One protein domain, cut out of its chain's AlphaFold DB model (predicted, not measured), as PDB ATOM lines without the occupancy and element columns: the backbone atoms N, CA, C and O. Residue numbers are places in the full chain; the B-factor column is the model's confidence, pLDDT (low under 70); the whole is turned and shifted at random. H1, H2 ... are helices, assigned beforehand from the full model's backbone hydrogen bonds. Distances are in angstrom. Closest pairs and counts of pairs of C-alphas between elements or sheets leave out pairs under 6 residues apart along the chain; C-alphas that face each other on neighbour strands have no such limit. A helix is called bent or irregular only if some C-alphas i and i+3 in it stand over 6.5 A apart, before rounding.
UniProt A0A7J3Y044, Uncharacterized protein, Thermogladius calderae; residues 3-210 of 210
ATOM      1  N   LEU A   3       1.723  56.399  44.926       62.78
ATOM      2  CA  LEU A   3       1.368  55.702  43.681       62.78
ATOM      3  C   LEU A   3       1.473  54.172  43.780       62.78
ATOM      4  O   LEU A   3       0.677  53.459  43.186       62.78
ATOM      5  N   THR A   4       2.433  53.646  44.543       77.81
ATOM      6  CA  THR A   4       2.604  52.192  44.701       77.81
ATOM      7  C   THR A   4       1.539  51.567  45.599       77.81
ATOM      8  O   THR A   4       1.148  50.428  45.368       77.81
ATOM      9  N   LEU A   5       1.057  52.298  46.609       79.69
ATOM     10  CA  LEU A   5       0.015  51.824  47.520       79.69
ATOM     11  C   LEU A   5      -1.362  51.849  46.856       79.69
ATOM     12  O   LEU A   5      -2.111  50.891  47.004       79.69
ATOM     13  N   GLU A   6      -1.672  52.895  46.088       82.69
ATOM     14  CA  GLU A   6      -2.930  52.993  45.334       82.69
ATOM     15  C   GLU A   6      -3.048  51.870  44.298       82.69
ATOM     16  O   GLU A   6      -4.040  51.142  44.301       82.69
ATOM     17  N   LEU A   7      -1.989  51.627  43.514       83.94
ATOM     18  CA  LEU A   7      -1.947  50.505  42.575       83.94
ATOM     19  C   LEU A   7      -2.147  49.164  43.294       83.94
ATOM     20  O   LEU A   7      -2.974  48.357  42.879       83.94
ATOM     21  N   LEU A   8      -1.439  48.917  44.403       86.62
ATOM     22  CA  LEU A   8      -1.604  47.676  45.173       86.62
ATOM     23  C   LEU A   8      -3.048  47.470  45.652       86.62
ATOM     24  O   LEU A   8      -3.548  46.346  45.600       86.62
ATOM     25  N   VAL A   9      -3.726  48.533  46.087       88.88
ATOM     26  CA  VAL A   9      -5.133  48.467  46.508       88.88
ATOM     27  C   VAL A   9      -6.049  48.143  45.325       88.88
ATOM     28  O   VAL A   9      -6.916  47.281  45.463       88.88
ATOM     29  N   GLU A  10      -5.835  48.744  44.153       88.62
ATOM     30  CA  GLU A  10      -6.602  48.436  42.935       88.62
ATOM     31  C   GLU A  10      -6.459  46.965  42.520       88.62
ATOM     32  O   GLU A  10      -7.462  46.281  42.293       88.62
ATOM     33  N   TYR A  11      -5.231  46.436  42.503       91.38
ATOM     34  CA  TYR A  11      -4.975  45.023  42.205       91.38
ATOM     35  C   TYR A  11      -5.621  44.080  43.229       91.38
ATOM     36  O   TYR A  11      -6.146  43.025  42.854       91.38
ATOM     37  N   LEU A  12      -5.612  44.442  44.517       92.81
ATOM     38  CA  LEU A  12      -6.262  43.661  45.571       92.81
ATOM     39  C   LEU A  12      -7.783  43.640  45.399       92.81
ATOM     40  O   LEU A  12      -8.381  42.565  45.464       92.81
ATOM     41  N   ILE A  13      -8.402  44.792  45.127       93.88
ATOM     42  CA  ILE A  13      -9.848  44.897  44.884       93.88
ATOM     43  C   ILE A  13     -10.238  44.092  43.641       93.88
ATOM     44  O   ILE A  13     -11.168  43.285  43.702       93.88
ATOM     45  N   ALA A  14      -9.503  44.244  42.536       93.31
ATOM     46  CA  ALA A  14      -9.755  43.496  41.309       93.31
ATOM     47  C   ALA A  14      -9.669  41.981  41.542       93.31
ATOM     48  O   ALA A  14     -10.538  41.221  41.106       93.31
ATOM     49  N   THR A  15      -8.656  41.532  42.285       94.38
ATOM     50  CA  THR A  15      -8.468  40.114  42.616       94.38
ATOM     51  C   THR A  15      -9.577  39.594  43.532       94.38
ATOM     52  O   THR A  15     -10.093  38.499  43.306       94.38
ATOM     53  N   ALA A  16     -10.006  40.380  44.522       95.62
ATOM     54  CA  ALA A  16     -11.129  40.027  45.386       95.62
ATOM     55  C   ALA A  16     -12.438  39.870  44.590       95.62
ATOM     56  O   ALA A  16     -13.179  38.910  44.810       95.62
ATOM     57  N   ILE A  17     -12.694  40.757  43.622       95.56
ATOM     58  CA  ILE A  17     -13.860  40.675  42.731       95.56
ATOM     59  C   ILE A  17     -13.796  39.417  41.859       95.56
ATOM     60  O   ILE A  17     -14.788  38.695  41.768       95.56
ATOM     61  N   LEU A  18     -12.638  39.105  41.269       95.62
ATOM     62  CA  LEU A  18     -12.445  37.880  40.487       95.62
ATOM     63  C   LEU A  18     -12.761  36.629  41.312       95.62
ATOM     64  O   LEU A  18     -13.518  35.767  40.864       95.62
ATOM     65  N   ILE A  19     -12.225  36.545  42.532       96.06
ATOM     66  CA  ILE A  19     -12.483  35.419  43.438       96.06
ATOM     67  C   ILE A  19     -13.979  35.341  43.765       96.06
ATOM     68  O   ILE A  19     -14.563  34.259  43.704       96.06
ATOM     69  N   GLY A  20     -14.618  36.482  44.039       96.56
ATOM     70  CA  GLY A  20     -16.059  36.566  44.264       96.56
ATOM     71  C   GLY A  20     -16.872  36.015  43.090       96.56
ATOM     72  O   GLY A  20     -17.745  35.170  43.292       96.56
ATOM     73  N   ILE A  21     -16.547  36.416  41.857       96.25
ATOM     74  CA  ILE A  21     -17.212  35.931  40.639       96.25
ATOM     75  C   ILE A  21     -17.031  34.420  40.482       96.25
ATOM     76  O   ILE A  21     -18.004  33.718  40.200       96.25
ATOM     77  N   VAL A  22     -15.822  33.895  40.691       95.56
ATOM     78  CA  VAL A  22     -15.546  32.454  40.580       95.56
ATOM     79  C   VAL A  22     -16.339  31.661  41.619       95.56
ATOM     80  O   VAL A  22     -16.936  30.641  41.276       95.56
ATOM     81  N   ILE A  23     -16.412  32.137  42.865       96.56
ATOM     82  CA  ILE A  23     -17.194  31.489  43.928       96.56
ATOM     83  C   ILE A  23     -18.686  31.487  43.578       96.56
ATOM     84  O   ILE A  23     -19.327  30.437  43.628       96.56
ATOM     85  N   VAL A  24     -19.241  32.637  43.181       96.62
ATOM     86  CA  VAL A  24     -20.657  32.750  42.790       96.62
ATOM     87  C   VAL A  24     -20.959  31.829  41.610       96.62
ATOM     88  O   VAL A  24     -21.914  31.053  41.649       96.62
ATOM     89  N   THR A  25     -20.099  31.839  40.593       96.06
ATOM     90  CA  THR A  25     -20.213  30.967  39.420       96.06
ATOM     91  C   THR A  25     -20.145  29.495  39.810       96.06
ATOM     92  O   THR A  25     -20.910  28.687  39.288       96.06
ATOM     93  N   TYR A  26     -19.270  29.121  40.744       96.69
ATOM     94  CA  TYR A  26     -19.168  27.751  41.233       96.69
ATOM     95  C   TYR A  26     -20.462  27.284  41.899       96.69
ATOM     96  O   TYR A  26     -20.955  26.192  41.597       96.69
ATOM     97  N   VAL A  27     -21.049  28.124  42.755       97.06
ATOM     98  CA  VAL A  27     -22.330  27.832  43.406       97.06
ATOM     99  C   VAL A  27     -23.442  27.699  42.363       97.06
ATOM    100  O   VAL A  27     -24.139  26.683  42.353       97.06
ATOM    101  N   ILE A  28     -23.558  28.654  41.435       97.00
ATOM    102  CA  ILE A  28     -24.555  28.614  40.354       97.00
ATOM    103  C   ILE A  28     -24.368  27.363  39.491       97.00
ATOM    104  O   ILE A  28     -25.331  26.646  39.233       97.00
ATOM    105  N   GLY A  29     -23.139  27.041  39.087       95.75
ATOM    106  CA  GLY A  29     -22.835  25.864  38.273       95.75
ATOM    107  C   GLY A  29     -23.248  24.562  38.959       95.75
ATOM    108  O   GLY A  29     -23.823  23.676  38.322       95.75
ATOM    109  N   ARG A  30     -23.032  24.452  40.277       95.62
ATOM    110  CA  ARG A  30     -23.503  23.309  41.073       95.62
ATOM    111  C   ARG A  30     -25.026  23.274  41.141       95.62
ATOM    112  O   ARG A  30     -25.599  22.218  40.889       95.62
ATOM    113  N   MET A  31     -25.681  24.400  41.421       96.38
ATOM    114  CA  MET A  31     -27.146  24.484  41.452       96.38
ATOM    115  C   MET A  31     -27.765  24.079  40.113       96.38
ATOM    116  O   MET A  31     -28.690  23.270  40.090       96.38
ATOM    117  N   VAL A  32     -27.212  24.560  38.998       96.50
ATOM    118  CA  VAL A  32     -27.668  24.195  37.653       96.50
ATOM    119  C   VAL A  32     -27.445  22.712  37.384       96.50
ATOM    120  O   VAL A  32     -28.355  22.069  36.871       96.50
ATOM    121  N   LYS A  33     -26.304  22.128  37.784       96.31
ATOM    122  CA  LYS A  33     -26.105  20.672  37.686       96.31
ATOM    123  C   LYS A  33     -27.238  19.918  38.373       96.31
ATOM    124  O   LYS A  33     -27.848  19.050  37.755       96.31
ATOM    125  N   TYR A  34     -27.506  20.243  39.638       95.56
ATOM    126  CA  TYR A  34     -28.558  19.584  40.409       95.56
ATOM    127  C   TYR A  34     -29.924  19.765  39.754       95.56
ATOM    128  O   TYR A  34     -30.655  18.789  39.610       95.56
ATOM    129  N   PHE A  35     -30.239  20.980  39.304       95.31
ATOM    130  CA  PHE A  35     -31.496  21.280  38.631       95.31
ATOM    131  C   PHE A  35     -31.660  20.481  37.333       95.31
ATOM    132  O   PHE A  35     -32.683  19.830  37.145       95.31
ATOM    133  N   VAL A  36     -30.645  20.459  36.466       94.00
ATOM    134  CA  VAL A  36     -30.674  19.714  35.197       94.00
ATOM    135  C   VAL A  36     -30.804  18.214  35.449       94.00
ATOM    136  O   VAL A  36     -31.645  17.565  34.834       94.00
ATOM    137  N   THR A  37     -30.026  17.654  36.380       93.38
ATOM    138  CA  THR A  37     -30.115  16.226  36.717       93.38
ATOM    139  C   THR A  37     -31.481  15.872  37.312       93.38
ATOM    140  O   THR A  37     -32.075  14.869  36.917       93.38
ATOM    141  N   TYR A  38     -32.021  16.713  38.199       92.44
ATOM    142  CA  TYR A  38     -33.348  16.528  38.782       92.44
ATOM    143  C   TYR A  38     -34.456  16.590  37.721       92.44
ATOM    144  O   TYR A  38     -35.298  15.695  37.646       92.44
ATOM    145  N   MET A  39     -34.433  17.609  36.857       92.06
ATOM    146  CA  MET A  39     -35.420  17.782  35.790       92.06
ATOM    147  C   MET A  39     -35.350  16.655  34.758       92.06
ATOM    148  O   MET A  39     -36.392  16.168  34.318       92.06
ATOM    149  N   ALA A  40     -34.150  16.185  34.415       88.75
ATOM    150  CA  ALA A  40     -33.971  15.069  33.492       88.75
ATOM    151  C   ALA A  40     -34.551  13.753  34.039       88.75
ATOM    152  O   ALA A  40     -35.095  12.963  33.265       88.75
ATOM    153  N   GLY A  41     -34.469  13.535  35.357       85.88
ATOM    154  CA  GLY A  41     -35.101  12.395  36.023       85.88
ATOM    155  C   GLY A  41     -36.620  12.542  36.140       85.88
ATOM    156  O   GLY A  41     -37.353  11.595  35.885       85.88
ATOM    157  N   LYS A  42     -37.115  13.742  36.471       90.06
ATOM    158  CA  LYS A  42     -38.548  13.984  36.713       90.06
ATOM    159  C   LYS A  42     -39.401  13.990  35.444       90.06
ATOM    160  O   LYS A  42     -40.558  13.590  35.484       90.06
ATOM    161  N   THR A  43     -38.859  14.476  34.333       88.44
ATOM    162  CA  THR A  43     -39.610  14.635  33.073       88.44
ATOM    163  C   THR A  43     -39.651  13.365  32.219       88.44
ATOM    164  O   THR A  43     -40.275  13.370  31.162       88.44
ATOM    165  N   GLY A  44     -38.964  12.289  32.624       87.12
ATOM    166  CA  GLY A  44     -38.767  11.104  31.780       87.12
ATOM    167  C   GLY A  44     -37.845  11.358  30.579       87.12
ATOM    168  O   GLY A  44     -37.690  10.488  29.722       87.12
ATOM    169  N   PHE A  45     -37.200  12.532  30.508       88.44
ATOM    170  CA  PHE A  45     -36.240  12.870  29.455       88.44
ATOM    171  C   PHE A  45     -35.098  11.857  29.390       88.44
ATOM    172  O   PHE A  45     -34.693  11.465  28.298       88.44
ATOM    173  N   SER A  46     -34.610  11.390  30.545       88.38
ATOM    174  CA  SER A  46     -33.578  10.351  30.603       88.38
ATOM    175  C   SER A  46     -34.026   9.061  29.904       88.38
ATOM    176  O   SER A  46     -33.289   8.522  29.080       88.38
ATOM    177  N   ASP A  47     -35.250   8.602  30.163       90.06
ATOM    178  CA  ASP A  47     -35.782   7.363  29.579       90.06
ATOM    179  C   ASP A  47     -36.076   7.514  28.085       90.06
ATOM    180  O   ASP A  47     -35.868   6.590  27.296       90.06
ATOM    181  N   TRP A  48     -36.538   8.696  27.673       90.06
ATOM    182  CA  TRP A  48     -36.735   9.019  26.265       90.06
ATOM    183  C   TRP A  48     -35.402   9.041  25.509       90.06
ATOM    184  O   TRP A  48     -35.264   8.346  24.503       90.06
ATOM    185  N   MET A  49     -34.397   9.750  26.034       89.69
ATOM    186  CA  MET A  49     -33.054   9.834  25.450       89.69
ATOM    187  C   MET A  49     -32.358   8.471  25.376       89.69
ATOM    188  O   MET A  49     -31.645   8.205  24.411       89.69
ATOM    189  N   ALA A  50     -32.587   7.580  26.344       90.19
ATOM    190  CA  ALA A  50     -32.004   6.237  26.365       90.19
ATOM    191  C   ALA A  50     -32.417   5.357  25.165       90.19
ATOM    192  O   ALA A  50     -31.742   4.371  24.856       90.19
ATOM    193  N   LYS A  51     -33.496   5.709  24.453       89.75
ATOM    194  CA  LYS A  51     -33.925   5.005  23.232       89.75
ATOM    195  C   LYS A  51     -32.999   5.283  22.043       89.75
ATOM    196  O   LYS A  51     -32.869   4.427  21.167       89.75
ATOM    197  N   PHE A  52     -32.330   6.433  22.050       89.44
ATOM    198  CA  PHE A  52     -31.483   6.938  20.971       89.44
ATOM    199  C   PHE A  52     -30.025   6.482  21.106       89.44
ATOM    200  O   PHE A  52     -29.557   6.157  22.201       89.44
ATOM    201  N   HIS A  53     -29.273   6.483  20.002       88.88
ATOM    202  CA  HIS A  53     -27.868   6.056  20.000       88.88
ATOM    203  C   HIS A  53     -26.999   6.959  20.873       88.88
ATOM    204  O   HIS A  53     -26.168   6.454  21.628       88.88
ATOM    205  N   LEU A  54     -27.241   8.274  20.839       88.88
ATOM    206  CA  LEU A  54     -26.533   9.239  21.681       88.88
ATOM    207  C   LEU A  54     -26.770   8.965  23.174       88.88
ATOM    208  O   LEU A  54     -25.818   8.930  23.951       88.88
ATOM    209  N   GLY A  55     -28.013   8.690  23.584       88.56
ATOM    210  CA  GLY A  55     -28.318   8.346  24.977       88.56
ATOM    211  C   GLY A  55     -27.688   7.023  25.410       88.56
ATOM    212  O   GLY A  55     -27.101   6.948  26.486       88.56
ATOM    213  N   LYS A  56     -27.716   5.994  24.552       92.25
ATOM    214  CA  LYS A  56     -27.024   4.717  24.808       92.25
ATOM    215  C   LYS A  56     -25.511   4.895  24.924       92.25
ATOM    216  O   LYS A  56     -24.894   4.270  25.782       92.25
ATOM    217  N   ALA A  57     -24.912   5.745  24.091       90.31
ATOM    218  CA  ALA A  57     -23.489   6.066  24.161       90.31
ATOM    219  C   ALA A  57     -23.131   6.758  25.485       90.31
ATOM    220  O   ALA A  57     -22.136   6.394  26.110       90.31
ATOM    221  N   ILE A  58     -23.977   7.677  25.965       92.56
ATOM    222  CA  ILE A  58     -23.811   8.294  27.288       92.56
ATOM    223  C   ILE A  58     -23.896   7.234  28.393       92.56
ATOM    224  O   ILE A  58     -23.014   7.182  29.244       92.56
ATOM    225  N   LEU A  59     -24.888   6.343  28.365       92.88
ATOM    226  CA  LEU A  59     -25.029   5.294  29.383       92.88
ATOM    227  C   LEU A  59     -23.833   4.326  29.401       92.88
ATOM    228  O   LEU A  59     -23.388   3.917  30.471       92.88
ATOM    229  N   ARG A  60     -23.252   4.018  28.232       93.62
ATOM    230  CA  ARG A  60     -22.016   3.217  28.126       93.62
ATOM    231  C   ARG A  60     -20.803   3.879  28.785       93.62
ATOM    232  O   ARG A  60     -19.873   3.172  29.149       93.62
ATOM    233  N   SER A  61     -20.812   5.201  28.969       89.50
ATOM    234  CA  SER A  61     -19.755   5.915  29.701       89.50
ATOM    235  C   SER A  61     -19.845   5.765  31.230       89.50
ATOM    236  O   SER A  61     -18.998   6.296  31.942       89.50
ATOM    237  N   GLY A  62     -20.861   5.061  31.748       90.50
ATOM    238  CA  GLY A  62     -21.074   4.856  33.186       90.50
ATOM    239  C   GLY A  62     -21.776   6.019  33.896       90.50
ATOM    240  O   GLY A  62     -21.888   6.008  35.119       90.50
ATOM    241  N   MET A  63     -22.259   7.020  33.153       92.56
ATOM    242  CA  MET A  63     -23.024   8.152  33.682       92.56
ATOM    243  C   MET A  63     -24.499   8.058  33.293       92.56
ATOM    244  O   MET A  63     -24.844   7.585  32.209       92.56
ATOM    245  N   THR A  64     -25.380   8.586  34.145       93.44
ATOM    246  CA  THR A  64     -26.780   8.810  33.751       93.44
ATOM    247  C   THR A  64     -26.877   9.986  32.776       93.44
ATOM    248  O   THR A  64     -26.053  10.904  32.799       93.44
ATOM    249  N   ILE A  65     -27.909  10.003  31.930       91.69
ATOM    250  CA  ILE A  65     -28.109  11.073  30.939       91.69
ATOM    251  C   ILE A  65     -28.284  12.432  31.634       91.69
ATOM    252  O   ILE A  65     -27.651  13.415  31.247       91.69
ATOM    253  N   GLY A  66     -29.068  12.482  32.716       93.25
ATOM    254  CA  GLY A  66     -29.233  13.696  33.520       93.25
ATOM    255  C   GLY A  66     -27.937  14.176  34.180       93.25
ATOM    256  O   GLY A  66     -27.709  15.383  34.286       93.25
ATOM    257  N   GLU A  67     -27.064  13.260  34.602       94.12
ATOM    258  CA  GLU A  67     -25.754  13.618  35.146       94.12
ATOM    259  C   GLU A  67     -24.809  14.147  34.063       94.12
ATOM    260  O   GLU A  67     -24.095  15.118  34.314       94.12
ATOM    261  N   PHE A  68     -24.818  13.555  32.864       94.75
ATOM    262  CA  PHE A  68     -24.020  14.023  31.732       94.75
ATOM    263  C   PHE A  68     -24.372  15.466  31.365       94.75
ATOM    264  O   PHE A  68     -23.504  16.338  31.414       94.75
ATOM    265  N   PHE A  69     -25.648  15.749  31.081       94.12
ATOM    266  CA  PHE A  69     -26.084  17.107  30.740       94.12
ATOM    267  C   PHE A  69     -25.856  18.081  31.899       94.12
ATOM    268  O   PHE A  69     -25.358  19.180  31.676       94.12
ATOM    269  N   GLY A  70     -26.109  17.661  33.143       94.94
ATOM    270  CA  GLY A  70     -25.820  18.482  34.319       94.94
ATOM    271  C   GLY A  70     -24.333  18.828  34.457       94.94
ATOM    272  O   GLY A  70     -23.996  19.967  34.781       94.94
ATOM    273  N   LYS A  71     -23.425  17.877  34.191       95.69
ATOM    274  CA  LYS A  71     -21.973  18.122  34.180       95.69
ATOM    275  C   LYS A  71     -21.573  19.065  33.051       95.69
ATOM    276  O   LYS A  71     -20.811  19.988  33.314       95.69
ATOM    277  N   VAL A  72     -22.085  18.869  31.835       95.12
ATOM    278  CA  VAL A  72     -21.798  19.756  30.695       95.12
ATOM    279  C   VAL A  72     -22.250  21.187  31.003       95.12
ATOM    280  O   VAL A  72     -21.452  22.111  30.876       95.12
ATOM    281  N   SER A  73     -23.478  21.378  31.494       95.81
ATOM    282  CA  SER A  73     -23.986  22.701  31.882       95.81
ATOM    283  C   SER A  73     -23.161  23.343  33.001       95.81
ATOM    284  O   SER A  73     -22.847  24.527  32.926       95.81
ATOM    285  N   MET A  74     -22.764  22.572  34.020       96.56
ATOM    286  CA  MET A  74     -21.894  23.060  35.096       96.56
ATOM    287  C   MET A  74     -20.535  23.514  34.570       96.56
ATOM    288  O   MET A  74     -20.080  24.595  34.930       96.56
ATOM    289  N   TRP A  75     -19.891  22.701  33.731       96.19
ATOM    290  CA  TRP A  75     -18.600  23.041  33.139       96.19
ATOM    291  C   TRP A  75     -18.686  24.286  32.265       96.19
ATOM    292  O   TRP A  75     -17.807  25.137  32.356       96.19
ATOM    293  N   LEU A  76     -19.762  24.431  31.488       95.31
ATOM    294  CA  LEU A  76     -19.995  25.638  30.705       95.31
ATOM    295  C   LEU A  76     -20.076  26.869  31.599       95.31
ATOM    296  O   LEU A  76     -19.313  27.803  31.400       95.31
ATOM    297  N   ILE A  77     -20.914  26.832  32.635       96.19
ATOM    298  CA  ILE A  77     -21.053  27.949  33.574       96.19
ATOM    299  C   ILE A  77     -19.713  28.278  34.238       96.19
ATOM    300  O   ILE A  77     -19.340  29.446  34.287       96.19
ATOM    301  N   LEU A  78     -18.965  27.271  34.697       95.88
ATOM    302  CA  LEU A  78     -17.662  27.462  35.336       95.88
ATOM    303  C   LEU A  78     -16.637  28.113  34.409       95.88
ATOM    304  O   LEU A  78     -15.982  29.073  34.813       95.88
ATOM    305  N   ILE A  79     -16.498  27.613  33.180       95.38
ATOM    306  CA  ILE A  79     -15.564  28.166  32.193       95.38
ATOM    307  C   ILE A  79     -15.976  29.598  31.852       95.38
ATOM    308  O   ILE A  79     -15.154  30.508  31.924       95.38
ATOM    309  N   THR A  80     -17.257  29.817  31.549       95.50
ATOM    310  CA  THR A  80     -17.798  31.135  31.210       95.50
ATOM    311  C   THR A  80     -17.593  32.140  32.336       95.50
ATOM    312  O   THR A  80     -17.057  33.215  32.095       95.50
ATOM    313  N   GLY A  81     -17.969  31.802  33.570       95.62
ATOM    314  CA  GLY A  81     -17.829  32.722  34.697       95.62
ATOM    315  C   GLY A  81     -16.376  32.950  35.109       95.62
ATOM    316  O   GLY A  81     -16.039  34.061  35.504       95.62
ATOM    317  N   THR A  82     -15.486  31.967  34.934       95.38
ATOM    318  CA  THR A  82     -14.041  32.173  35.143       95.38
ATOM    319  C   THR A  82     -13.475  33.153  34.116       95.38
ATOM    320  O   THR A  82     -12.761  34.082  34.485       95.38
ATOM    321  N   LEU A  83     -13.824  32.989  32.835       96.31
ATOM    322  CA  LEU A  83     -13.391  33.906  31.779       96.31
ATOM    323  C   LEU A  83     -13.980  35.306  31.976       96.31
ATOM    324  O   LEU A  83     -13.251  36.284  31.871       96.31
ATOM    325  N   PHE A  84     -15.257  35.426  32.345       95.50
ATOM    326  CA  PHE A  84     -15.832  36.729  32.685       95.50
ATOM    327  C   PHE A  84     -15.164  37.356  33.907       95.50
ATOM    328  O   PHE A  84     -14.855  38.542  33.869       95.50
ATOM    329  N   GLY A  85     -14.865  36.577  34.950       95.69
ATOM    330  CA  GLY A  85     -14.119  37.057  36.114       95.69
ATOM    331  C   GLY A  85     -12.740  37.601  35.738       95.69
ATOM    332  O   GLY A  85     -12.356  38.673  36.204       95.69
ATOM    333  N   LEU A  86     -12.026  36.916  34.839       95.94
ATOM    334  CA  LEU A  86     -10.758  37.399  34.284       95.94
ATOM    335  C   LEU A  86     -10.936  38.668  33.444       95.94
ATOM    336  O   LEU A  86     -10.174  39.614  33.619       95.94
ATOM    337  N   ALA A  87     -11.943  38.727  32.571       95.81
ATOM    338  CA  ALA A  87     -12.229  39.924  31.781       95.81
ATOM    339  C   ALA A  87     -12.519  41.134  32.686       95.81
ATOM    340  O   ALA A  87     -11.975  42.213  32.466       95.81
ATOM    341  N   THR A  88     -13.309  40.948  33.748       94.94
ATOM    342  CA  THR A  88     -13.572  41.990  34.749       94.94
ATOM    343  C   THR A  88     -12.298  42.410  35.479       94.94
ATOM    344  O   THR A  88     -12.090  43.602  35.681       94.94
ATOM    345  N   TRP A  89     -11.420  41.470  35.834       95.88
ATOM    346  CA  TRP A  89     -10.135  41.786  36.463       95.88
ATOM    347  C   TRP A  89      -9.271  42.689  35.573       95.88
ATOM    348  O   TRP A  89      -8.813  43.737  36.023       95.88
ATOM    349  N   PHE A  90      -9.110  42.339  34.293       94.81
ATOM    350  CA  PHE A  90      -8.343  43.161  33.350       94.81
ATOM    351  C   PHE A  90      -8.983  44.529  33.109       94.81
ATOM    352  O   PHE A  90      -8.260  45.517  32.973       94.81
ATOM    353  N   ALA A  91     -10.314  44.607  33.104       93.88
ATOM    354  CA  ALA A  91     -11.026  45.870  32.970       93.88
ATOM    355  C   ALA A  91     -10.756  46.802  34.162       93.88
ATOM    356  O   ALA A  91     -10.501  47.986  33.965       93.88
ATOM    357  N   LEU A  92     -10.749  46.264  35.387       92.38
ATOM    358  CA  LEU A  92     -10.490  47.028  36.612       92.38
ATOM    359  C   LEU A  92      -9.047  47.539  36.708       92.38
ATOM    360  O   LEU A  92      -8.815  48.605  37.261       92.38
ATOM    361  N   VAL A  93      -8.091  46.813  36.124       92.31
ATOM    362  CA  VAL A  93      -6.671  47.205  36.051       92.31
ATOM    363  C   VAL A  93      -6.385  48.084  34.813       92.31
ATOM    364  O   VAL A  93      -5.238  48.350  34.466       92.31
ATOM    365  N   ASN A  94      -7.422  48.566  34.116       91.12
ATOM    366  CA  ASN A  94      -7.315  49.395  32.905       91.12
ATOM    367  C   ASN A  94      -6.550  48.731  31.742       91.12
ATOM    368  O   ASN A  94      -5.984  49.403  30.878       91.12
ATOM    369  N   TYR A  95      -6.565  47.399  31.666       92.06
ATOM    370  CA  TYR A  95      -5.928  46.641  30.594       92.06
ATOM    371  C   TYR A  95      -6.963  46.202  29.546       92.06
ATOM    372  O   TYR A  95      -7.388  45.042  29.460       92.06
ATOM    373  N   ALA A  96      -7.391  47.170  28.730       93.06
ATOM    374  CA  ALA A  96      -8.479  47.001  27.763       93.06
ATOM    375  C   ALA A  96      -8.216  45.884  26.736       93.06
ATOM    376  O   ALA A  96      -9.125  45.121  26.424       93.06
ATOM    377  N   TYR A  97      -6.971  45.734  26.271       94.81
ATOM    378  CA  TYR A  97      -6.610  44.725  25.270       94.81
ATOM    379  C   TYR A  97      -6.867  43.284  25.744       94.81
ATOM    380  O   TYR A  97      -7.474  42.500  25.016       94.81
ATOM    381  N   ALA A  98      -6.471  42.912  26.971       93.19
ATOM    382  CA  ALA A  98      -6.785  41.562  27.461       93.19
ATOM    383  C   ALA A  98      -8.278  41.390  27.750       93.19
ATOM    384  O   ALA A  98      -8.808  40.300  27.561       93.19
ATOM    385  N   THR A  99      -8.967  42.458  28.167       94.81
ATOM    386  CA  THR A  99     -10.420  42.416  28.374       94.81
ATOM    387  C   THR A  99     -11.133  42.028  27.080       94.81
ATOM    388  O   THR A  99     -11.914  41.078  27.074       94.81
ATOM    389  N   THR A 100     -10.823  42.704  25.969       95.69
ATOM    390  CA  THR A 100     -11.423  42.400  24.660       95.69
ATOM    391  C   THR A 100     -11.042  41.007  24.177       95.69
ATOM    392  O   THR A 100     -11.921  40.253  23.779       95.69
ATOM    393  N   LEU A 101      -9.769  40.613  24.311       95.88
ATOM    394  CA  LEU A 101      -9.327  39.269  23.929       95.88
ATOM    395  C   LEU A 101     -10.090  38.164  24.665       95.88
ATOM    396  O   LEU A 101     -10.479  37.171  24.054       95.88
ATOM    397  N   ILE A 102     -10.315  38.309  25.973       95.62
ATOM    398  CA  ILE A 102     -11.039  37.293  26.743       95.62
ATOM    399  C   ILE A 102     -12.511  37.240  26.337       95.62
ATOM    400  O   ILE A 102     -13.066  36.147  26.212       95.62
ATOM    401  N   LEU A 103     -13.141  38.388  26.088       95.12
ATOM    402  CA  LEU A 103     -14.518  38.425  25.595       95.12
ATOM    403  C   LEU A 103     -14.640  37.782  24.205       95.12
ATOM    404  O   LEU A 103     -15.576  37.013  23.972       95.12
ATOM    405  N   ASP A 104     -13.663  37.999  23.324       94.88
ATOM    406  CA  ASP A 104     -13.599  37.353  22.011       94.88
ATOM    407  C   ASP A 104     -13.408  35.835  22.133       94.88
ATOM    408  O   ASP A 104     -14.040  35.071  21.399       94.88
ATOM    409  N   ILE A 105     -12.605  35.375  23.100       94.00
ATOM    410  CA  ILE A 105     -12.448  33.948  23.422       94.00
ATOM    411  C   ILE A 105     -13.780  33.350  23.887       94.00
ATOM    412  O   ILE A 105     -14.164  32.271  23.430       94.00
ATOM    413  N   VAL A 106     -14.514  34.036  24.768       94.06
ATOM    414  CA  VAL A 106     -15.839  33.582  25.220       94.06
ATOM    415  C   VAL A 106     -16.797  33.473  24.033       94.06
ATOM    416  O   VAL A 106     -17.438  32.437  23.847       94.06
ATOM    417  N   ASN A 107     -16.872  34.499  23.189       90.94
ATOM    418  CA  ASN A 107     -17.785  34.507  22.048       90.94
ATOM    419  C   ASN A 107     -17.416  33.449  20.991       90.94
ATOM    420  O   ASN A 107     -18.272  32.743  20.462       90.94
ATOM    421  N   THR A 108     -16.129  33.282  20.707       91.00
ATOM    422  CA  THR A 108     -15.678  32.352  19.667       91.00
ATOM    423  C   THR A 108     -15.765  30.908  20.141       91.00
ATOM    424  O   THR A 108     -16.367  30.069  19.476       91.00
ATOM    425  N   TYR A 109     -15.201  30.599  21.311       91.12
ATOM    426  CA  TYR A 109     -15.023  29.213  21.739       91.12
ATOM    427  C   TYR A 109     -16.155  28.711  22.625       91.12
ATOM    428  O   TYR A 109     -16.642  27.606  22.407       91.12
ATOM    429  N   VAL A 110     -16.606  29.496  23.607       93.69
ATOM    430  CA  VAL A 110     -17.672  29.045  24.516       93.69
ATOM    431  C   VAL A 110     -19.010  29.065  23.788       93.69
ATOM    432  O   VAL A 110     -19.690  28.042  23.721       93.69
ATOM    433  N   TYR A 111     -19.388  30.204  23.208       93.50
ATOM    434  CA  TYR A 111     -20.656  30.303  22.486       93.50
ATOM    435  C   TYR A 111     -20.647  29.453  21.205       93.50
ATOM    436  O   TYR A 111     -21.642  28.790  20.898       93.50
ATOM    437  N   GLY A 112     -19.504  29.375  20.511       93.44
ATOM    438  CA  GLY A 112     -19.263  28.405  19.439       93.44
ATOM    439  C   GLY A 112     -19.546  26.967  19.873       93.44
ATOM    440  O   GLY A 112     -20.388  26.299  19.275       93.44
ATOM    441  N   PHE A 113     -18.930  26.516  20.970       94.38
ATOM    442  CA  PHE A 113     -19.158  25.182  21.522       94.38
ATOM    443  C   PHE A 113     -20.627  24.931  21.876       94.38
ATOM    444  O   PHE A 113     -21.145  23.865  21.556       94.38
ATOM    445  N   VAL A 114     -21.318  25.890  22.504       95.38
ATOM    446  CA  VAL A 114     -22.737  25.735  22.869       95.38
ATOM    447  C   VAL A 114     -23.600  25.508  21.629       95.38
ATOM    448  O   VAL A 114     -24.412  24.581  21.621       95.38
ATOM    449  N   LYS A 115     -23.395  26.294  20.562       94.44
ATOM    450  CA  LYS A 115     -24.095  26.101  19.282       94.44
ATOM    451  C   LYS A 115     -23.832  24.707  18.716       94.44
ATOM    452  O   LYS A 115     -24.783  23.976  18.445       94.44
ATOM    453  N   THR A 116     -22.562  24.318  18.604       95.00
ATOM    454  CA  THR A 116     -22.158  22.994  18.107       95.00
ATOM    455  C   THR A 116     -22.810  21.879  18.916       95.00
ATOM    456  O   THR A 116     -23.392  20.953  18.357       95.00
ATOM    457  N   PHE A 117     -22.746  21.975  20.242       95.25
ATOM    458  CA  PHE A 117     -23.268  20.968  21.152       95.25
ATOM    459  C   PHE A 117     -24.782  20.793  20.995       95.25
ATOM    460  O   PHE A 117     -25.256  19.666  20.854       95.25
ATOM    461  N   ILE A 118     -25.539  21.894  20.955       95.19
ATOM    462  CA  ILE A 118     -26.995  21.854  20.764       95.19
ATOM    463  C   ILE A 118     -27.342  21.227  19.411       95.19
ATOM    464  O   ILE A 118     -28.202  20.348  19.352       95.19
ATOM    465  N   ILE A 119     -26.658  21.631  18.338       95.81
ATOM    466  CA  ILE A 119     -26.914  21.109  16.990       95.81
ATOM    467  C   ILE A 119     -26.607  19.613  16.914       95.81
ATOM    468  O   ILE A 119     -27.403  18.876  16.341       95.81
ATOM    469  N   ILE A 120     -25.511  19.138  17.517       95.12
ATOM    470  CA  ILE A 120     -25.190  17.702  17.555       95.12
ATOM    471  C   ILE A 120     -26.286  16.928  18.285       95.12
ATOM    472  O   ILE A 120     -26.782  15.931  17.762       95.12
ATOM    473  N   VAL A 121     -26.692  17.389  19.472       94.25
ATOM    474  CA  VAL A 121     -27.722  16.708  20.269       94.25
ATOM    475  C   VAL A 121     -29.035  16.634  19.494       94.25
ATOM    476  O   VAL A 121     -29.577  15.548  19.313       94.25
ATOM    477  N   VAL A 122     -29.532  17.765  18.993       95.12
ATOM    478  CA  VAL A 122     -30.803  17.818  18.256       95.12
ATOM    479  C   VAL A 122     -30.705  17.062  16.932       95.12
ATOM    480  O   VAL A 122     -31.582  16.265  16.609       95.12
ATOM    481  N   GLY A 123     -29.632  17.260  16.170       95.06
ATOM    482  CA  GLY A 123     -29.452  16.650  14.857       95.06
ATOM    483  C   GLY A 123     -29.319  15.129  14.917       95.06
ATOM    484  O   GLY A 123     -29.894  14.434  14.079       95.06
ATOM    485  N   PHE A 124     -28.644  14.583  15.932       94.56
ATOM    486  CA  PHE A 124     -28.567  13.130  16.113       94.56
ATOM    487  C   PHE A 124     -29.918  12.544  16.526       94.56
ATOM    488  O   PHE A 124     -30.303  11.494  16.012       94.56
ATOM    489  N   LEU A 125     -30.677  13.241  17.381       92.69
ATOM    490  CA  LEU A 125     -32.036  12.826  17.746       92.69
ATOM    491  C   LEU A 125     -32.978  12.816  16.539       92.69
ATOM    492  O   LEU A 125     -33.716  11.849  16.347       92.69
ATOM    493  N   LEU A 126     -32.928  13.857  15.703       93.88
ATOM    494  CA  LEU A 126     -33.717  13.932  14.472       93.88
ATOM    495  C   LEU A 126     -33.321  12.837  13.481       93.88
ATOM    496  O   LEU A 126     -34.196  12.205  12.894       93.88
ATOM    497  N   THR A 127     -32.021  12.575  13.336       93.62
ATOM    498  CA  THR A 127     -31.518  11.501  12.472       93.62
ATOM    499  C   THR A 127     -32.044  10.145  12.931       93.62
ATOM    500  O   THR A 127     -32.585   9.385  12.134       93.62
ATOM    501  N   ASP A 128     -31.943   9.840  14.222       91.38
ATOM    502  CA  ASP A 128     -32.437   8.578  14.765       91.38
ATOM    503  C   ASP A 128     -33.953   8.427  14.609       91.38
ATOM    504  O   ASP A 128     -34.433   7.348  14.256       91.38
ATOM    505  N   ALA A 129     -34.709   9.503  14.840       89.62
ATOM    506  CA  ALA A 129     -36.152   9.508  14.641       89.62
ATOM    507  C   ALA A 129     -36.520   9.273  13.166       89.62
ATOM    508  O   ALA A 129     -37.402   8.464  12.873       89.62
ATOM    509  N   PHE A 130     -35.813   9.929  12.242       89.19
ATOM    510  CA  PHE A 130     -36.002   9.771  10.802       89.19
ATOM    511  C   PHE A 130     -35.709   8.339  10.344       89.19
ATOM    512  O   PHE A 130     -36.537   7.713   9.688       89.19
ATOM    513  N   ILE A 131     -34.569   7.776  10.744       88.75
ATOM    514  CA  ILE A 131     -34.198   6.404  10.383       88.75
ATOM    515  C   ILE A 131     -35.178   5.391  10.987       88.75
ATOM    516  O   ILE A 131     -35.596   4.452  10.312       88.75
ATOM    517  N   GLY A 132     -35.620   5.605  12.230       85.38
ATOM    518  CA  GLY A 132     -36.667   4.789  12.845       85.38
ATOM    519  C   GLY A 132     -37.991   4.823  12.071       85.38
ATOM    520  O   GLY A 132     -38.673   3.803  11.983       85.38
ATOM    521  N   TYR A 133     -38.344   5.967  11.479       84.38
ATOM    522  CA  TYR A 133     -39.507   6.090  10.599       84.38
ATOM    523  C   TYR A 133     -39.322   5.324   9.280       84.38
ATOM    524  O   TYR A 133     -40.229   4.596   8.875       84.38
ATOM    525  N   VAL A 134     -38.141   5.415   8.653       81.88
ATOM    526  CA  VAL A 134     -37.809   4.670   7.421       81.88
ATOM    527  C   VAL A 134     -37.971   3.160   7.624       81.88
ATOM    528  O   VAL A 134     -38.553   2.491   6.773       81.88
ATOM    529  N   TYR A 135     -37.533   2.625   8.768       80.12
ATOM    530  CA  TYR A 135     -37.693   1.201   9.076       80.12
ATOM    531  C   TYR A 135     -39.156   0.771   9.218       80.12
ATOM    532  O   TYR A 135     -39.561  -0.216   8.607       80.12
ATOM    533  N   LYS A 136     -39.968   1.533   9.963       75.75
ATOM    534  CA  LYS A 136     -41.399   1.229  10.149       75.75
ATOM    535  C   LYS A 136     -42.192   1.286   8.844       75.75
ATOM    536  O   LYS A 136     -43.126   0.516   8.658       75.75
ATOM    537  N   GLY A 137     -41.817   2.183   7.931       66.81
ATOM    538  CA  GLY A 137     -42.460   2.301   6.622       66.81
ATOM    539  C   GLY A 137     -42.242   1.093   5.704       66.81
ATOM    540  O   GLY A 137     -43.031   0.894   4.786       66.81
ATOM    541  N   GLY A 138     -41.204   0.286   5.944       60.97
ATOM    542  CA  GLY A 138     -40.862  -0.870   5.111       60.97
ATOM    543  C   GLY A 138     -41.214  -2.244   5.690       60.97
ATOM    544  O   GLY A 138     -41.065  -3.253   4.997       60.97
ATOM    545  N   GLU A 139     -41.711  -2.305   6.930       57.38
ATOM    546  CA  GLU A 139     -42.181  -3.547   7.569       57.38
ATOM    547  C   GLU A 139     -43.367  -4.193   6.831       57.38
ATOM    548  O   GLU A 139     -43.556  -5.405   6.897       57.38
ATOM    549  N   SER A 140     -44.137  -3.420   6.068       54.62
ATOM    550  CA  SER A 140     -45.368  -3.860   5.404       54.62
ATOM    551  C   SER A 140     -45.171  -4.734   4.152       54.62
ATOM    552  O   SER A 140     -46.164  -5.202   3.599       54.62
ATOM    553  N   GLY A 141     -43.934  -4.996   3.700       56.78
ATOM    554  CA  GLY A 141     -43.681  -5.653   2.403       56.78
ATOM    555  C   GLY A 141     -42.639  -6.778   2.359       56.78
ATOM    556  O   GLY A 141     -42.254  -7.180   1.264       56.78
ATOM    557  N   GLY A 142     -42.125  -7.273   3.493       53.41
ATOM    558  CA  GLY A 142     -41.104  -8.341   3.504       53.41
ATOM    559  C   GLY A 142     -39.700  -7.915   3.029       53.41
ATOM    560  O   GLY A 142     -38.821  -8.755   2.875       53.41
ATOM    561  N   GLN A 143     -39.456  -6.614   2.832       57.47
ATOM    562  CA  GLN A 143     -38.169  -6.041   2.392       57.47
ATOM    563  C   GLN A 143     -37.213  -5.678   3.549       57.47
ATOM    564  O   GLN A 143     -36.188  -5.025   3.339       57.47
ATOM    565  N   LEU A 144     -37.543  -6.099   4.772       57.72
ATOM    566  CA  LEU A 144     -36.852  -5.736   6.016       57.72
ATOM    567  C   LEU A 144     -35.341  -6.005   5.992       57.72
ATOM    568  O   LEU A 144     -34.562  -5.197   6.497       57.72
ATOM    569  N   GLU A 145     -34.914  -7.096   5.355       63.75
ATOM    570  CA  GLU A 145     -33.503  -7.490   5.307       63.75
ATOM    571  C   GLU A 145     -32.648  -6.523   4.464       63.75
ATOM    572  O   GLU A 145     -31.483  -6.283   4.773       63.75
ATOM    573  N   PHE A 146     -33.242  -5.878   3.452       62.53
ATOM    574  CA  PHE A 146     -32.551  -4.921   2.580       62.53
ATOM    575  C   PHE A 146     -32.577  -3.480   3.100       62.53
ATOM    576  O   PHE A 146     -31.652  -2.704   2.860       62.53
ATOM    577  N   LEU A 147     -33.624  -3.106   3.834       69.00
ATOM    578  CA  LEU A 147     -33.722  -1.771   4.423       69.00
ATOM    579  C   LEU A 147     -32.704  -1.570   5.549       69.00
ATOM    580  O   LEU A 147     -32.300  -0.436   5.801       69.00
ATOM    581  N   SER A 148     -32.262  -2.654   6.199       76.62
ATOM    582  CA  SER A 148     -31.283  -2.618   7.293       76.62
ATOM    583  C   SER A 148     -29.948  -1.959   6.893       76.62
ATOM    584  O   SER A 148     -29.651  -0.900   7.457       76.62
ATOM    585  N   PRO A 149     -29.202  -2.444   5.876       79.25
ATOM    586  CA  PRO A 149     -27.970  -1.791   5.417       79.25
ATOM    587  C   PRO A 149     -28.168  -0.346   4.940       79.25
ATOM    588  O   PRO A 149     -27.348   0.522   5.235       79.25
ATOM    589  N   VAL A 150     -29.264  -0.079   4.222       80.56
ATOM    590  CA  VAL A 150     -29.556   1.253   3.667       80.56
ATOM    591  C   VAL A 150     -29.830   2.262   4.782       80.56
ATOM    592  O   VAL A 150     -29.308   3.374   4.751       80.56
ATOM    593  N   GLY A 151     -30.616   1.880   5.792       83.38
ATOM    594  CA  GLY A 151     -30.915   2.741   6.933       83.38
ATOM    595  C   GLY A 151     -29.680   3.055   7.781       83.38
ATOM    596  O   GLY A 151     -29.518   4.195   8.213       83.38
ATOM    597  N   GLU A 152     -28.764   2.100   7.960       85.06
ATOM    598  CA  GLU A 152     -27.512   2.350   8.686       85.06
ATOM    599  C   GLU A 152     -26.572   3.269   7.892       85.06
ATOM    600  O   GLU A 152     -25.975   4.189   8.453       85.06
ATOM    601  N   TYR A 153     -26.498   3.091   6.569       85.56
ATOM    602  CA  TYR A 153     -25.751   3.992   5.694       85.56
ATOM    603  C   TYR A 153     -26.305   5.424   5.738       85.56
ATOM    604  O   TYR A 153     -25.550   6.379   5.941       85.56
ATOM    605  N   LEU A 154     -27.628   5.582   5.621       88.12
ATOM    606  CA  LEU A 154     -28.288   6.882   5.747       88.12
ATOM    607  C   LEU A 154     -28.039   7.511   7.120       88.12
ATOM    608  O   LEU A 154     -27.760   8.706   7.194       88.12
ATOM    609  N   ARG A 155     -28.079   6.724   8.205       90.38
ATOM    610  CA  ARG A 155     -27.748   7.213   9.550       90.38
ATOM    611  C   ARG A 155     -26.342   7.799   9.589       90.38
ATOM    612  O   ARG A 155     -26.171   8.915  10.077       90.38
ATOM    613  N   LEU A 156     -25.354   7.072   9.069       89.62
ATOM    614  CA  LEU A 156     -23.966   7.526   9.047       89.62
ATOM    615  C   LEU A 156     -23.819   8.831   8.254       89.62
ATOM    616  O   LEU A 156     -23.183   9.769   8.736       89.62
ATOM    617  N   LEU A 157     -24.438   8.916   7.072       89.56
ATOM    618  CA  LEU A 157     -24.427  10.132   6.259       89.56
ATOM    619  C   LEU A 157     -25.039  11.324   6.997       89.56
ATOM    620  O   LEU A 157     -24.452  12.405   7.003       89.56
ATOM    621  N   PHE A 158     -26.199  11.143   7.632       92.69
ATOM    622  CA  PHE A 158     -26.862  12.225   8.353       92.69
ATOM    623  C   PHE A 158     -26.096  12.644   9.601       92.69
ATOM    624  O   PHE A 158     -25.953  13.840   9.836       92.69
ATOM    625  N   TYR A 159     -25.526  11.708  10.364       93.50
ATOM    626  CA  TYR A 159     -24.638  12.055  11.475       93.50
ATOM    627  C   TYR A 159     -23.440  12.868  11.004       93.50
ATOM    628  O   TYR A 159     -23.064  13.842  11.655       93.50
ATOM    629  N   LEU A 160     -22.865  12.506   9.858       91.00
ATOM    630  CA  LEU A 160     -21.741  13.230   9.290       91.00
ATOM    631  C   LEU A 160     -22.130  14.638   8.838       91.00
ATOM    632  O   LEU A 160     -21.429  15.599   9.145       91.00
ATOM    633  N   ALA A 161     -23.267  14.766   8.154       91.88
ATOM    634  CA  ALA A 161     -23.809  16.051   7.735       91.88
ATOM    635  C   ALA A 161     -24.116  16.947   8.945       91.88
ATOM    636  O   ALA A 161     -23.716  18.108   8.958       91.88
ATOM    637  N   VAL A 162     -24.751  16.395   9.986       95.06
ATOM    638  CA  VAL A 162     -25.014  17.095  11.253       95.06
ATOM    639  C   VAL A 162     -23.711  17.527  11.913       95.06
ATOM    640  O   VAL A 162     -23.634  18.652  12.394       95.06
ATOM    641  N   LEU A 163     -22.681  16.677  11.925       93.38
ATOM    642  CA  LEU A 163     -21.388  17.007  12.518       93.38
ATOM    643  C   LEU A 163     -20.708  18.166  11.779       93.38
ATOM    644  O   LEU A 163     -20.292  19.126  12.421       93.38
ATOM    645  N   ILE A 164     -20.620  18.101  10.446       92.81
ATOM    646  CA  ILE A 164     -20.038  19.178   9.631       92.81
ATOM    647  C   ILE A 164     -20.823  20.473   9.853       92.81
ATOM    648  O   ILE A 164     -20.233  21.506  10.150       92.81
ATOM    649  N   PHE A 165     -22.151  20.407   9.778       93.69
ATOM    650  CA  PHE A 165     -23.012  21.564   9.988       93.69
ATOM    651  C   PHE A 165     -22.843  22.169  11.391       93.69
ATOM    652  O   PHE A 165     -22.707  23.382  11.533       93.69
ATOM    653  N   ALA A 166     -22.794  21.335  12.433       94.31
ATOM    654  CA  ALA A 166     -22.612  21.786  13.807       94.31
ATOM    655  C   ALA A 166     -21.269  22.492  14.009       94.31
ATOM    656  O   ALA A 166     -21.221  23.531  14.661       94.31
ATOM    657  N   LEU A 167     -20.189  21.932  13.460       93.00
ATOM    658  CA  LEU A 167     -18.848  22.500  13.576       93.00
ATOM    659  C   LEU A 167     -18.733  23.836  12.829       93.00
ATOM    660  O   LEU A 167     -18.164  24.779  13.376       93.00
ATOM    661  N   ASP A 168     -19.322  23.929  11.636       92.94
ATOM    662  CA  ASP A 168     -19.326  25.149  10.824       92.94
ATOM    663  C   ASP A 168     -20.093  26.288  11.520       92.94
ATOM    664  O   ASP A 168     -19.552  27.368  11.754       92.94
ATOM    665  N   VAL A 169     -21.314  26.016  12.000       92.31
ATOM    666  CA  VAL A 169     -22.097  26.981  12.803       92.31
ATOM    667  C   VAL A 169     -21.401  27.318  14.129       92.31
ATOM    668  O   VAL A 169     -21.532  28.432  14.657       92.31
ATOM    669  N   GLY A 170     -20.632  26.372  14.663       89.00
ATOM    670  CA  GLY A 170     -19.752  26.537  15.814       89.00
ATOM    671  C   GLY A 170     -18.589  27.505  15.605       89.00
ATOM    672  O   GLY A 170     -17.962  27.893  16.585       89.00
ATOM    673  N   GLY A 171     -18.317  27.923  14.365       86.25
ATOM    674  CA  GLY A 171     -17.183  28.779  14.014       86.25
ATOM    675  C   GLY A 171     -15.870  28.015  13.824       86.25
ATOM    676  O   GLY A 171     -14.810  28.631  13.729       86.25
ATOM    677  N   LEU A 172     -15.916  26.680  13.772       85.12
ATOM    678  CA  LEU A 172     -14.752  25.854  13.473       85.12
ATOM    679  C   LEU A 172     -14.636  25.661  11.961       85.12
ATOM    680  O   LEU A 172     -15.599  25.304  11.289       85.12
ATOM    681  N   SER A 173     -13.429  25.844  11.424       87.19
ATOM    682  CA  SER A 173     -13.175  25.585  10.007       87.19
ATOM    683  C   SER A 173     -13.320  24.096   9.705       87.19
ATOM    684  O   SER A 173     -12.469  23.279  10.059       87.19
ATOM    685  N   VAL A 174     -14.390  23.744   8.997       88.56
ATOM    686  CA  VAL A 174     -14.661  22.366   8.568       88.56
ATOM    687  C   VAL A 174     -13.934  21.984   7.286       88.56
ATOM    688  O   VAL A 174     -14.030  20.842   6.856       88.56
ATOM    689  N   LYS A 175     -13.163  22.892   6.673       90.19
ATOM    690  CA  LYS A 175     -12.523  22.665   5.368       90.19
ATOM    691  C   LYS A 175     -11.701  21.374   5.343       90.19
ATOM    692  O   LYS A 175     -11.878  20.549   4.452       90.19
ATOM    693  N   THR A 176     -10.826  21.182   6.330       85.19
ATOM    694  CA  THR A 176      -9.977  19.984   6.428       85.19
ATOM    695  C   THR A 176     -10.806  18.727   6.644       85.19
ATOM    696  O   THR A 176     -10.572  17.716   5.987       85.19
ATOM    697  N   LEU A 177     -11.810  18.806   7.519       84.31
ATOM    698  CA  LEU A 177     -12.707  17.695   7.802       84.31
ATOM    699  C   LEU A 177     -13.469  17.281   6.533       84.31
ATOM    700  O   LEU A 177     -13.440  16.119   6.148       84.31
ATOM    701  N   THR A 178     -14.060  18.238   5.822       87.12
ATOM    702  CA  THR A 178     -14.780  18.019   4.563       87.12
ATOM    703  C   THR A 178     -13.871  17.452   3.469       87.12
ATOM    704  O   THR A 178     -14.275  16.521   2.777       87.12
ATOM    705  N   MET A 179     -12.628  17.932   3.338       89.00
ATOM    706  CA  MET A 179     -11.666  17.384   2.366       89.00
ATOM    707  C   MET A 179     -11.345  15.904   2.619       89.00
ATOM    708  O   MET A 179     -11.187  15.149   1.663       89.00
ATOM    709  N   ILE A 180     -11.286  15.476   3.884       87.69
ATOM    710  CA  ILE A 180     -11.049  14.072   4.257       87.69
ATOM    711  C   ILE A 180     -12.323  13.231   4.103       87.69
ATOM    712  O   ILE A 180     -12.264  12.074   3.691       87.69
ATOM    713  N   LEU A 181     -13.483  13.803   4.425       85.31
ATOM    714  CA  LEU A 181     -14.752  13.083   4.452       85.31
ATOM    715  C   LEU A 181     -15.384  12.881   3.076       85.31
ATOM    716  O   LEU A 181     -16.012  11.847   2.866       85.31
ATOM    717  N   ILE A 182     -15.224  13.820   2.138       87.94
ATOM    718  CA  ILE A 182     -15.806  13.706   0.790       87.94
ATOM    719  C   ILE A 182     -15.416  12.375   0.114       87.94
ATOM    720  O   ILE A 182     -16.323  11.666  -0.330       87.94
ATOM    721  N   PRO A 183     -14.129  11.970   0.064       87.94
ATOM    722  CA  PRO A 183     -13.740  10.676  -0.501       87.94
ATOM    723  C   PRO A 183     -14.394   9.478   0.197       87.94
ATOM    724  O   PRO A 183     -14.826   8.541  -0.471       87.94
ATOM    725  N   VAL A 184     -14.506   9.516   1.530       85.50
ATOM    726  CA  VAL A 184     -15.133   8.446   2.324       85.50
ATOM    727  C   VAL A 184     -16.620   8.329   1.990       85.50
ATOM    728  O   VAL A 184     -17.112   7.225   1.763       85.50
ATOM    729  N   VAL A 185     -17.324   9.462   1.904       86.50
ATOM    730  CA  VAL A 185     -18.742   9.509   1.528       86.50
ATOM    731  C   VAL A 185     -18.941   8.902   0.144       86.50
ATOM    732  O   VAL A 185     -19.750   7.990   0.016       86.50
ATOM    733  N   TRP A 186     -18.165   9.325  -0.860       87.69
ATOM    734  CA  TRP A 186     -18.240   8.756  -2.210       87.69
ATOM    735  C   TRP A 186     -17.951   7.255  -2.240       87.69
ATOM    736  O   TRP A 186     -18.674   6.515  -2.907       87.69
ATOM    737  N   GLY A 187     -16.940   6.793  -1.499       85.44
ATOM    738  CA  GLY A 187     -16.623   5.369  -1.391       85.44
ATOM    739  C   GLY A 187     -17.803   4.556  -0.857       85.44
ATOM    740  O   GLY A 187     -18.184   3.546  -1.449       85.44
ATOM    741  N   LEU A 188     -18.440   5.033   0.212       84.19
ATOM    742  CA  LEU A 188     -19.624   4.385   0.769       84.19
ATOM    743  C   LEU A 188     -20.836   4.466  -0.177       84.19
ATOM    744  O   LEU A 188     -21.566   3.485  -0.306       84.19
ATOM    745  N   THR A 189     -21.025   5.585  -0.890       85.44
ATOM    746  CA  THR A 189     -22.091   5.733  -1.898       85.44
ATOM    747  C   THR A 189     -21.953   4.701  -3.011       85.44
ATOM    748  O   THR A 189     -22.934   4.062  -3.384       85.44
ATOM    749  N   ILE A 190     -20.737   4.501  -3.528       88.12
ATOM    750  CA  ILE A 190     -20.470   3.535  -4.601       88.12
ATOM    751  C   ILE A 190     -20.788   2.113  -4.135       88.12
ATOM    752  O   ILE A 190     -21.489   1.387  -4.839       88.12
ATOM    753  N   ILE A 191     -20.333   1.728  -2.937       85.00
ATOM    754  CA  ILE A 191     -20.650   0.416  -2.348       85.00
ATOM    755  C   ILE A 191     -22.167   0.234  -2.252       85.00
ATOM    756  O   ILE A 191     -22.689  -0.823  -2.609       85.00
ATOM    757  N   MET A 192     -22.886   1.274  -1.825       82.50
ATOM    758  CA  MET A 192     -24.334   1.204  -1.694       82.50
ATOM    759  C   MET A 192     -25.037   1.026  -3.045       82.50
ATOM    760  O   MET A 192     -25.927   0.184  -3.164       82.50
ATOM    761  N   ILE A 193     -24.599   1.747  -4.080       87.19
ATOM    762  CA  ILE A 193     -25.117   1.593  -5.447       87.19
ATOM    763  C   ILE A 193     -24.883   0.168  -5.960       87.19
ATOM    764  O   ILE A 193     -25.804  -0.429  -6.513       87.19
ATOM    765  N   ILE A 194     -23.690  -0.397  -5.746       87.69
ATOM    766  CA  ILE A 194     -23.359  -1.768  -6.169       87.69
ATOM    767  C   ILE A 194     -24.286  -2.783  -5.494       87.69
ATOM    768  O   ILE A 194     -24.814  -3.665  -6.169       87.69
ATOM    769  N   LEU A 195     -24.521  -2.651  -4.187       84.75
ATOM    770  CA  LEU A 195     -25.402  -3.552  -3.439       84.75
ATOM    771  C   LEU A 195     -26.858  -3.468  -3.921       84.75
ATOM    772  O   LEU A 195     -27.505  -4.500  -4.108       84.75
ATOM    773  N   ILE A 196     -27.363  -2.254  -4.170       84.25
ATOM    774  CA  ILE A 196     -28.720  -2.046  -4.693       84.25
ATOM    775  C   ILE A 196     -28.842  -2.622  -6.113       84.25
ATOM    776  O   ILE A 196     -29.745  -3.415  -6.383       84.25
ATOM    777  N   ALA A 197     -27.921  -2.267  -7.011       87.31
ATOM    778  CA  ALA A 197     -27.943  -2.707  -8.402       87.31
ATOM    779  C   ALA A 197     -27.771  -4.227  -8.534       87.31
ATOM    780  O   ALA A 197     -28.488  -4.860  -9.307       87.31
ATOM    781  N   GLY A 198     -26.866  -4.822  -7.751       85.94
ATOM    782  CA  GLY A 198     -26.638  -6.265  -7.729       85.94
ATOM    783  C   GLY A 198     -27.893  -7.042  -7.338       85.94
ATOM    784  O   GLY A 198     -28.241  -8.017  -8.001       85.94
ATOM    785  N   LYS A 199     -28.632  -6.578  -6.324       80.00
ATOM    786  CA  LYS A 199     -29.894  -7.217  -5.928       80.00
ATOM    787  C   LYS A 199     -30.970  -7.090  -7.007       80.00
ATOM    788  O   LYS A 199     -31.615  -8.084  -7.328       80.00
ATOM    789  N   ILE A 200     -31.136  -5.900  -7.593       85.81
ATOM    790  CA  ILE A 200     -32.091  -5.685  -8.694       85.81
ATOM    791  C   ILE A 200     -31.764  -6.620  -9.866       85.81
ATOM    792  O   ILE A 200     -32.666  -7.236 -10.426       85.81
ATOM    793  N   ALA A 201     -30.482  -6.780 -10.206       87.56
ATOM    794  CA  ALA A 201     -30.058  -7.692 -11.262       87.56
ATOM    795  C   ALA A 201     -30.431  -9.152 -10.952       87.56
ATOM    796  O   ALA A 201     -30.953  -9.838 -11.827       87.56
ATOM    797  N   VAL A 202     -30.226  -9.614  -9.712       86.31
ATOM    798  CA  VAL A 202     -30.633 -10.964  -9.279       86.31
ATOM    799  C   VAL A 202     -32.150 -11.142  -9.371       86.31
ATOM    800  O   VAL A 202     -32.604 -12.114  -9.971       86.31
ATOM    801  N   GLU A 203     -32.944 -10.192  -8.866       85.00
ATOM    802  CA  GLU A 203     -34.414 -10.256  -8.927       85.00
ATOM    803  C   GLU A 203     -34.940 -10.280 -10.374       85.00
ATOM    804  O   GLU A 203     -35.890 -11.004 -10.687       85.00
ATOM    805  N   VAL A 204     -34.323  -9.511 -11.276       86.25
ATOM    806  CA  VAL A 204     -34.673  -9.502 -12.705       86.25
ATOM    807  C   VAL A 204     -34.308 -10.832 -13.367       86.25
ATOM    808  O   VAL A 204     -35.120 -11.380 -14.114       86.25
ATOM    809  N   LEU A 205     -33.124 -11.380 -13.076       86.19
ATOM    810  CA  LEU A 205     -32.681 -12.668 -13.615       86.19
ATOM    811  C   LEU A 205     -33.562 -13.827 -13.136       86.19
ATOM    812  O   LEU A 205     -33.898 -14.703 -13.930       86.19
ATOM    813  N   GLU A 206     -33.984 -13.827 -11.872       84.62
ATOM    814  CA  GLU A 206     -34.913 -14.832 -11.346       84.62
ATOM    815  C   GLU A 206     -36.296 -14.750 -11.999       84.62
ATOM    816  O   GLU A 206     -36.898 -15.786 -12.285       84.62
ATOM    817  N   ARG A 207     -36.796 -13.538 -12.277       79.00
ATOM    818  CA  ARG A 207     -38.058 -13.350 -13.009       79.00
ATOM    819  C   ARG A 207     -37.966 -13.789 -14.465       79.00
ATOM    820  O   ARG A 207     -38.936 -14.335 -14.964       79.00
ATOM    821  N   ALA A 208     -36.829 -13.578 -15.125       79.12
ATOM    822  CA  ALA A 208     -36.614 -14.005 -16.510       79.12
ATOM    823  C   ALA A 208     -36.456 -15.532 -16.663       79.12
ATOM    824  O   ALA A 208     -36.550 -16.048 -17.773       79.12
ATOM    825  N   ARG A 209     -36.177 -16.250 -15.564       74.62
ATOM    826  CA  ARG A 209     -35.992 -17.710 -15.546       74.62
ATOM    827  C   ARG A 209     -37.281 -18.496 -15.252       74.62
ATOM    828  O   ARG A 209     -37.250 -19.720 -15.348       74.62
ATOM    829  N   LYS A 210     -38.363 -17.819 -14.854       57.94
ATOM    830  CA  LYS A 210     -39.710 -18.388 -14.676       57.94
ATOM    831  C   LYS A 210     -40.539 -18.189 -15.935       57.94
ATOM    832  O   LYS A 210     -41.342 -19.100 -16.221       57.94
TER     833      LYS A 210
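AT A GLANCE: This is residues 3 to 210 of the 210 residues of an uncharacterized protein of Thermogladius calderae (UniProt A0A7J3Y044). Five long helices lie side by side as a thin, staggered slab in the order H1, H4, H5, H6, H7, each running opposite to its neighbour. H5, the longest, passes between two groups that are shifted along it: H4 and H1 beside its first part, H6 and H7 beside its later part; the small helices H2 and H3 fold round between the end of H1 and the beginning of H4, and residues 200 to 210 stick out at one end. The printed part has 208 residues with seven named helices, H1 to H7 in chain order, and no named strand; the class is all helix. It is only just extended, close to loose, with a radius of gyration of the C-alphas of 25.5 A and spans of 102 by 42 by 22 A.

HOW THE PARTS SIT: H5, residues 96 to 141, touches H4, residues 65 to 92, with residues 96 to 110 alone; they form a helical hairpin at a shallow tilt of 18 degrees, and their closest C-alphas, of Ala 87 and Thr 99, are 4.6 A apart. H5 and H6, residues 144 to 169, touch as a hairpin at 15 degrees, closest at the C-alphas of Thr 116 and Ala 166, 4.5 A. H7, residues 175 to 208, touches H6 with residues 177 to 192 alone, in a hairpin at 17 degrees; the closest C-alphas, of Ile 164 and Thr 178, are 7.4 A apart. H1, residues 3 to 42, touches H4, opposite ways at 15 degrees, with the C-alphas of Lys 33 and Gly 70 closest at 4.0 A. H3, residues 53 to 60, touches H5 at 72 degrees, only just about perpendicular, with the C-alphas of Leu 54 and Phe 124 closest at 7.1 A. H2, residues 45 to 49, only just touches H4, with 3 pairs of C-alphas within 8 A, the closest those of Ser 46 and Ile 65, 5.5 A. Every O i to N i+4 pair is within hydrogen-bond range in H1, H2, H3 and H4, against 38 of 42 in H5, 20 of 22 in H6 and 28 of 30 in H7.

IN THESE COORDINATES: H5 is 68.2 A long, from C-alpha 96 at (-8.479, 47.001, 27.763) to C-alpha 141; it is irregular, but only just, with C-alphas 137 and 140 6.9 A apart. H4 measures 40.4 A, H6 36.5 A, H3 10.4 A and H2 6.0 A. H1 is 58.2 A long and begins at C-alpha 3 (1.368, 55.702, 43.681). H7, 49.0 A long, has a kink of 27 degrees near residue 182 and ends at C-alpha 208 (-36.614, -14.005, -16.510).

THE WHOLE: The two C-alphas farthest apart are those of Leu 3 and Lys 210, 102.9 A. The printed part has no cut, and its six links are tight. Residues 200 to 210, of which 200 to 208 belong to H7, stand free; the body without them spans 86 by 42 by 22 A. The mean pLDDT of the printed part is 88.9, with residue 3, residues 137 to 147 and residue 210 under 70.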